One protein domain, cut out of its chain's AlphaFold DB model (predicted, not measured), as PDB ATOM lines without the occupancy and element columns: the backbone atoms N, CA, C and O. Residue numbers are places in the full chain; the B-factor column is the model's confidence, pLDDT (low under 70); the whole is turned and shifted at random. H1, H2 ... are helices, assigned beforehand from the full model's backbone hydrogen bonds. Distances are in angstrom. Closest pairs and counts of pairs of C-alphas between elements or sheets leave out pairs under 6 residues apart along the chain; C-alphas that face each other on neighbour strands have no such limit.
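What this domain is: This is residues 72 to 117 of the 262 residues of an uncharacterized protein of Candidatus Pacearchaeota archaeon (UniProt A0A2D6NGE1). Picture the longest helix, H3, with two short helices packed on it at neighbouring stretches, H2 on its residues 99 to 103 and H4 on its residues 103 to 107, while H1 runs the opposite way to H3 at a slant and only just touches it. The turns at either end of H3 make the longest axis, and at one of them residues 93 to 98 stick out, of which 97 to 98 belong to H3. The printed part has 46 residues with four named helices, in the order H1, H2, H3, H4, and no named strand; its class is all helix. It is compact, with a radius of gyration of the C-alphas of 9.8 A, and spans 28 by 19 by 16 A.

How they stand to each other: Start at the first printed residue with H1, residues 72 to 80, and look from there to H3, residues 97 to 108. They only just touch, with 3 pairs of C-alphas within 8 A, and H3 does so with residues 102 to 106 alone; the closest C-alphas are those of Trp 74 and Trp 102, 7.4 A apart. Their lines stand at a steep tilt of 43 degrees, and they run opposite ways. Next along the printed part comes H2, residues 88 to 91, which is apart from H1. H2 touches H3 at residues 99 to 103 alone, where the closest C-alphas, those of Phe 91 and Arg 100, are 5.5 A apart. Last comes H4, residues 114 to 117; it touches H3 at residues 103 to 107 alone, with the C-alphas of Gly 106 and Trp 114 the closest at 4.6 A. H3 is the hub, touching 3 other helices. H1 and H4 are near each other, with 6 pairs of C-alphas within 10 A, while H2 and H4 are only just apart, their closest C-alphas 8.1 A from each other. In H1 and H3 every O i to N i+4 pair is within hydrogen-bond range; H2 and H4 are too short for such a pair, and each has its 1 O i to N i+3 pair within range.

Where its parts are: Find C-alpha 72 at (8.940, 38.432, 70.003); from there H1 runs 12.0 A to C-alpha 80. H2 covers residues 88 to 91. Find C-alpha 97 at (0.189, 21.089, 76.819), where H3 begins; it runs 16.2 A to C-alpha 108. H4 covers residues 114 to 117 and ends at C-alpha 117, (14.705, 31.397, 63.972).

The domain as a whole: The two C-alphas farthest apart are those of Glu 95 and Lys 111, 28.2 A. The printed part has no cut and no long link: H2 to H3 and H3 to H4 are tight links, and H1 to H2 is a short one of 7 residues. The mean pLDDT of the printed part is 90.2; look for low confidence, under 70, at residue 109 and residues 111 to 112 of this model.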
ATOM      1  N   GLU A  72       8.130  38.029  68.850       94.25
ATOM      2  CA  GLU A  72       8.940  38.432  70.003       94.25
ATOM      3  C   GLU A  72       8.344  37.938  71.321       94.25
ATOM      4  O   GLU A  72       9.077  37.393  72.139       94.25
ATOM      5  N   GLU A  73       7.021  38.001  71.503       94.88
ATOM      6  CA  GLU A  73       6.360  37.408  72.677       94.88
ATOM      7  C   GLU A  73       6.565  35.889  72.731       94.88
ATOM      8  O   GLU A  73       6.826  35.317  73.789       94.88
ATOM      9  N   TRP A  74       6.471  35.220  71.578       94.44
ATOM     10  CA  TRP A  74       6.660  33.774  71.482       94.44
ATOM     11  C   TRP A  74       8.105  33.379  71.797       94.44
ATOM     12  O   TRP A  74       8.346  32.434  72.551       94.44
ATOM     13  N   LYS A  75       9.073  34.121  71.259       95.38
ATOM     14  CA  LYS A  75      10.504  33.920  71.484       95.38
ATOM     15  C   LYS A  75      10.882  34.211  72.934       95.38
ATOM     16  O   LYS A  75      11.561  33.388  73.544       95.38
ATOM     17  N   GLN A  76      10.421  35.328  73.491       96.00
ATOM     18  CA  GLN A  76      10.682  35.712  74.875       96.00
ATOM     19  C   GLN A  76      10.165  34.642  75.840       96.00
ATOM     20  O   GLN A  76      10.937  34.140  76.654       96.00
ATOM     21  N   TYR A  77       8.924  34.181  75.656       95.62
ATOM     22  CA  TYR A  77       8.362  33.090  76.455       95.62
ATOM     23  C   TYR A  77       9.202  31.809  76.360       95.62
ATOM     24  O   TYR A  77       9.469  31.155  77.367       95.62
ATOM     25  N   GLY A  78       9.662  31.443  75.158       95.44
ATOM     26  CA  GLY A  78      10.523  30.275  74.987       95.44
ATOM     27  C   GLY A  78      11.869  30.406  75.711       95.44
ATOM     28  O   GLY A  78      12.376  29.419  76.239       95.44
ATOM     29  N   ILE A  79      12.454  31.605  75.749       95.75
ATOM     30  CA  ILE A  79      13.709  31.873  76.468       95.75
ATOM     31  C   ILE A  79      13.487  31.805  77.983       95.75
ATOM     32  O   ILE A  79      14.253  31.135  78.672       95.75
ATOM     33  N   GLU A  80      12.431  32.439  78.491       96.19
ATOM     34  CA  GLU A  80      12.090  32.458  79.921       96.19
ATOM     35  C   GLU A  80      11.825  31.056  80.476       96.19
ATOM     36  O   GLU A  80      12.225  30.747  81.596       96.19
ATOM     37  N   ASN A  81      11.237  30.175  79.666       96.31
ATOM     38  CA  ASN A  81      10.992  28.778  80.031       96.31
ATOM     39  C   ASN A  81      12.178  27.841  79.718       96.31
ATOM     40  O   ASN A  81      12.056  26.618  79.807       96.31
ATOM     41  N   GLY A  82      13.335  28.380  79.310       95.25
ATOM     42  CA  GLY A  82      14.542  27.592  79.038       95.25
ATOM     43  C   GLY A  82      14.429  26.656  77.829       95.25
ATOM     44  O   GLY A  82      15.199  25.701  77.691       95.25
ATOM     45  N   PHE A  83      13.482  26.892  76.917       95.69
ATOM     46  CA  PHE A  83      13.286  26.045  75.735       95.69
ATOM     47  C   PHE A  83      14.462  26.122  74.764       95.69
ATOM     48  O   PHE A  83      14.738  25.167  74.038       95.69
ATOM     49  N   ASN A  84      15.205  27.226  74.806       94.44
ATOM     50  CA  ASN A  84      16.471  27.395  74.104       94.44
ATOM     51  C   ASN A  84      17.551  26.406  74.562       94.44
ATOM     52  O   ASN A  84      18.546  26.277  73.872       94.44
ATOM     53  N   GLN A  85      17.383  25.674  75.664       93.12
ATOM     54  CA  GLN A  85      18.341  24.657  76.118       93.12
ATOM     55  C   GLN A  85      17.940  23.229  75.715       93.12
ATOM     56  O   GLN A  85      18.688  22.274  75.935       93.12
ATOM     57  N   ARG A  86      16.759  23.056  75.111       92.19
ATOM     58  CA  ARG A  86      16.178  21.747  74.803       92.19
ATOM     59  C   ARG A  86      16.209  21.451  73.309       92.19
ATOM     60  O   ARG A  86      16.230  22.335  72.458       92.19
ATOM     61  N   ASN A  87      16.165  20.159  72.987       88.12
ATOM     62  CA  ASN A  87      16.004  19.708  71.609       88.12
ATOM     63  C   ASN A  87      14.575  20.037  71.126       88.12
ATOM     64  O   ASN A  87      13.630  19.583  71.781       88.12
ATOM     65  N   PRO A  88      14.397  20.712  69.972       92.06
ATOM     66  CA  PRO A  88      13.091  20.965  69.359       92.06
ATOM     67  C   PRO A  88      12.171  19.736  69.326       92.06
ATOM     68  O   PRO A  88      11.003  19.801  69.691       92.06
ATOM     69  N   ALA A  89      12.722  18.570  68.972       88.00
ATOM     70  CA  ALA A  89      11.955  17.331  68.857       88.00
ATOM     71  C   ALA A  89      11.413  16.807  70.203       88.00
ATOM     72  O   ALA A  89      10.560  15.921  70.218       88.00
ATOM     73  N   SER A  90      11.914  17.314  71.337       92.56
ATOM     74  CA  SER A  90      11.395  16.950  72.660       92.56
ATOM     75  C   SER A  90      10.040  17.595  72.952       92.56
ATOM     76  O   SER A  90       9.237  16.992  73.659       92.56
ATOM     77  N   PHE A  91       9.747  18.765  72.373       93.88
ATOM     78  CA  PHE A  91       8.504  19.485  72.653       93.88
ATOM     79  C   PHE A  91       7.277  18.757  72.126       93.88
ATOM     80  O   PHE A  91       6.261  18.744  72.805       93.88
ATOM     81  N   ASP A  92       7.371  18.060  70.990       89.50
ATOM     82  CA  ASP A  92       6.257  17.259  70.460       89.50
ATOM     83  C   ASP A  92       5.804  16.139  71.408       89.50
ATOM     84  O   ASP A  92       4.654  15.700  71.341       89.50
ATOM     85  N   LYS A  93       6.702  15.695  72.294       91.00
ATOM     86  CA  LYS A  93       6.475  14.627  73.273       91.00
ATOM     87  C   LYS A  93       6.391  15.129  74.712       91.00
ATOM     88  O   LYS A  93       6.304  14.300  75.609       91.00
ATOM     89  N   SER A  94       6.453  16.442  74.937       94.75
ATOM     90  CA  SER A  94       6.298  17.002  76.280       94.75
ATOM     91  C   SER A  94       4.954  16.585  76.865       94.75
ATOM     92  O   SER A  94       4.000  16.452  76.100       94.75
ATOM     93  N   GLU A  95       4.865  16.370  78.178       92.44
ATOM     94  CA  GLU A  95       3.600  16.116  78.885       92.44
ATOM     95  C   GLU A  95       2.783  17.404  79.048       92.44
ATOM     96  O   GLU A  95       1.550  17.377  78.948       92.44
ATOM     97  N   GLU A  96       3.471  18.543  79.110       94.81
ATOM     98  CA  GLU A  96       2.879  19.866  79.244       94.81
ATOM     99  C   GLU A  96       2.229  20.325  77.935       94.81
ATOM    100  O   GLU A  96       2.843  20.396  76.862       94.81
ATOM    101  N   SER A  97       0.935  20.641  77.997       88.44
ATOM    102  CA  SER A  97       0.189  21.089  76.819       88.44
ATOM    103  C   SER A  97       0.650  22.438  76.293       88.44
ATOM    104  O   SER A  97       0.605  22.640  75.076       88.44
ATOM    105  N   GLU A  98       1.100  23.328  77.176       91.94
ATOM    106  CA  GLU A  98       1.579  24.663  76.811       91.94
ATOM    107  C   GLU A  98       2.854  24.588  75.975       91.94
ATOM    108  O   GLU A  98       2.918  25.199  74.909       91.94
ATOM    109  N   GLU A  99       3.811  23.739  76.363       95.00
ATOM    110  CA  GLU A  99       5.042  23.504  75.600       95.00
ATOM    111  C   GLU A  99       4.751  22.991  74.184       95.00
ATOM    112  O   GLU A  99       5.277  23.502  73.189       95.00
ATOM    113  N   ARG A 100       3.858  21.996  74.077       94.31
ATOM    114  CA  ARG A 100       3.418  21.459  72.780       94.31
ATOM    115  C   ARG A 100       2.745  22.537  71.937       94.31
ATOM    116  O   ARG A 100       2.950  22.581  70.724       94.31
ATOM    117  N   ALA A 101       1.895  23.362  72.550       91.50
ATOM    118  CA  ALA A 101       1.175  24.426  71.861       91.50
ATOM    119  C   ALA A 101       2.132  25.512  71.359       91.50
ATOM    120  O   ALA A 101       2.044  25.900  70.192       91.50
ATOM    121  N   TRP A 102       3.076  25.934  72.202       94.38
ATOM    122  CA  TRP A 102       4.144  26.868  71.870       94.38
ATOM    123  C   TRP A 102       4.947  26.379  70.666       94.38
ATOM    124  O   TRP A 102       5.016  27.072  69.647       94.38
ATOM    125  N   TYR A 103       5.458  25.147  70.717       94.50
ATOM    126  CA  TYR A 103       6.272  24.591  69.636       94.50
ATOM    127  C   TYR A 103       5.482  24.449  68.327       94.50
ATOM    128  O   TYR A 103       5.920  24.901  67.266       94.50
ATOM    129  N   LYS A 104       4.259  23.903  68.395       91.44
ATOM    130  CA  LYS A 104       3.381  23.759  67.220       91.44
ATOM    131  C   LYS A 104       2.996  25.099  66.612       91.44
ATOM    132  O   LYS A 104       2.825  25.170  65.397       91.44
ATOM    133  N   LYS A 105       2.837  26.148  67.420       90.19
ATOM    134  CA  LYS A 105       2.575  27.496  66.910       90.19
ATOM    135  C   LYS A 105       3.769  28.013  66.115       90.19
ATOM    136  O   LYS A 105       3.564  28.466  64.993       90.19
ATOM    137  N   GLY A 106       4.985  27.834  66.633       91.31
ATOM    138  CA  GLY A 106       6.211  28.199  65.924       91.31
ATOM    139  C   GLY A 106       6.356  27.506  64.564       91.31
ATOM    140  O   GLY A 106       6.781  28.138  63.601       91.31
ATOM    141  N   LEU A 107       5.917  26.246  64.453       90.06
ATOM    142  CA  LEU A 107       5.930  25.483  63.194       90.06
ATOM    143  C   LEU A 107       4.836  25.889  62.189       90.06
ATOM    144  O   LEU A 107       5.004  25.699  60.986       90.06
ATOM    145  N   ARG A 108       3.689  26.401  62.656       82.88
ATOM    146  CA  ARG A 108       2.501  26.671  61.818       82.88
ATOM    147  C   ARG A 108       2.556  27.987  61.041       82.88
ATOM    148  O   ARG A 108       1.678  28.207  60.211       82.88
ATOM    149  N   GLY A 109       3.551  28.842  61.275       68.00
ATOM    150  CA  GLY A 109       3.618  30.213  60.745       68.00
ATOM    151  C   GLY A 109       3.813  30.367  59.228       68.00
ATOM    152  O   GLY A 109       4.098  31.466  58.759       68.00
ATOM    153  N   GLY A 110       3.654  29.307  58.428       71.38
ATOM    154  CA  GLY A 110       3.783  29.376  56.971       71.38
ATOM    155  C   GLY A 110       5.168  29.878  56.551       71.38
ATOM    156  O   GLY A 110       6.154  29.171  56.742       71.38
ATOM    157  N   LYS A 111       5.243  31.095  55.986       64.56
ATOM    158  CA  LYS A 111       6.509  31.736  55.575       64.56
ATOM    159  C   LYS A 111       7.429  32.075  56.753       64.56
ATOM    160  O   LYS A 111       8.639  32.084  56.569       64.56
ATOM    161  N   THR A 112       6.880  32.326  57.938       65.81
ATOM    162  CA  THR A 112       7.650  32.611  59.155       65.81
ATOM    163  C   THR A 112       7.548  31.407  60.077       65.81
ATOM    164  O   THR A 112       6.732  31.365  60.997       65.81
ATOM    165  N   ASN A 113       8.331  30.372  59.789       84.38
ATOM    166  CA  ASN A 113       8.500  29.259  60.710       84.38
ATOM    167  C   ASN A 113       9.369  29.740  61.882       84.38
ATOM    168  O   ASN A 113      10.585  29.575  61.862       84.38
ATOM    169  N   TRP A 114       8.750  30.375  62.881       89.88
ATOM    170  CA  TRP A 114       9.436  30.961  64.039       89.88
ATOM    171  C   TRP A 114      10.339  29.959  64.762       89.88
ATOM    172  O   TRP A 114      11.377  30.333  65.302       89.88
ATOM    173  N   ALA A 115      10.003  28.668  64.711       88.50
ATOM    174  CA  ALA A 115      10.849  27.619  65.268       88.50
ATOM    175  C   ALA A 115      12.214  27.486  64.559       88.50
ATOM    176  O   ALA A 115      13.154  26.973  65.156       88.50
ATOM    177  N   GLN A 116      12.360  27.935  63.311       87.56
ATOM    178  CA  GLN A 116      13.659  27.950  62.624       87.56
ATOM    179  C   GLN A 116      14.562  29.094  63.092       87.56
ATOM    180  O   GLN A 116      15.780  28.934  63.098       87.56
ATOM    181  N   GLU A 117      13.973  30.224  63.483       91.00
ATOM    182  CA  GLU A 117      14.705  31.397  63.972       91.00
ATOM    183  C   GLU A 117      14.972  31.340  65.480       91.00
ATOM    184  O   GLU A 117      15.876  32.008  65.987       91.00
TER     185      GLU A 117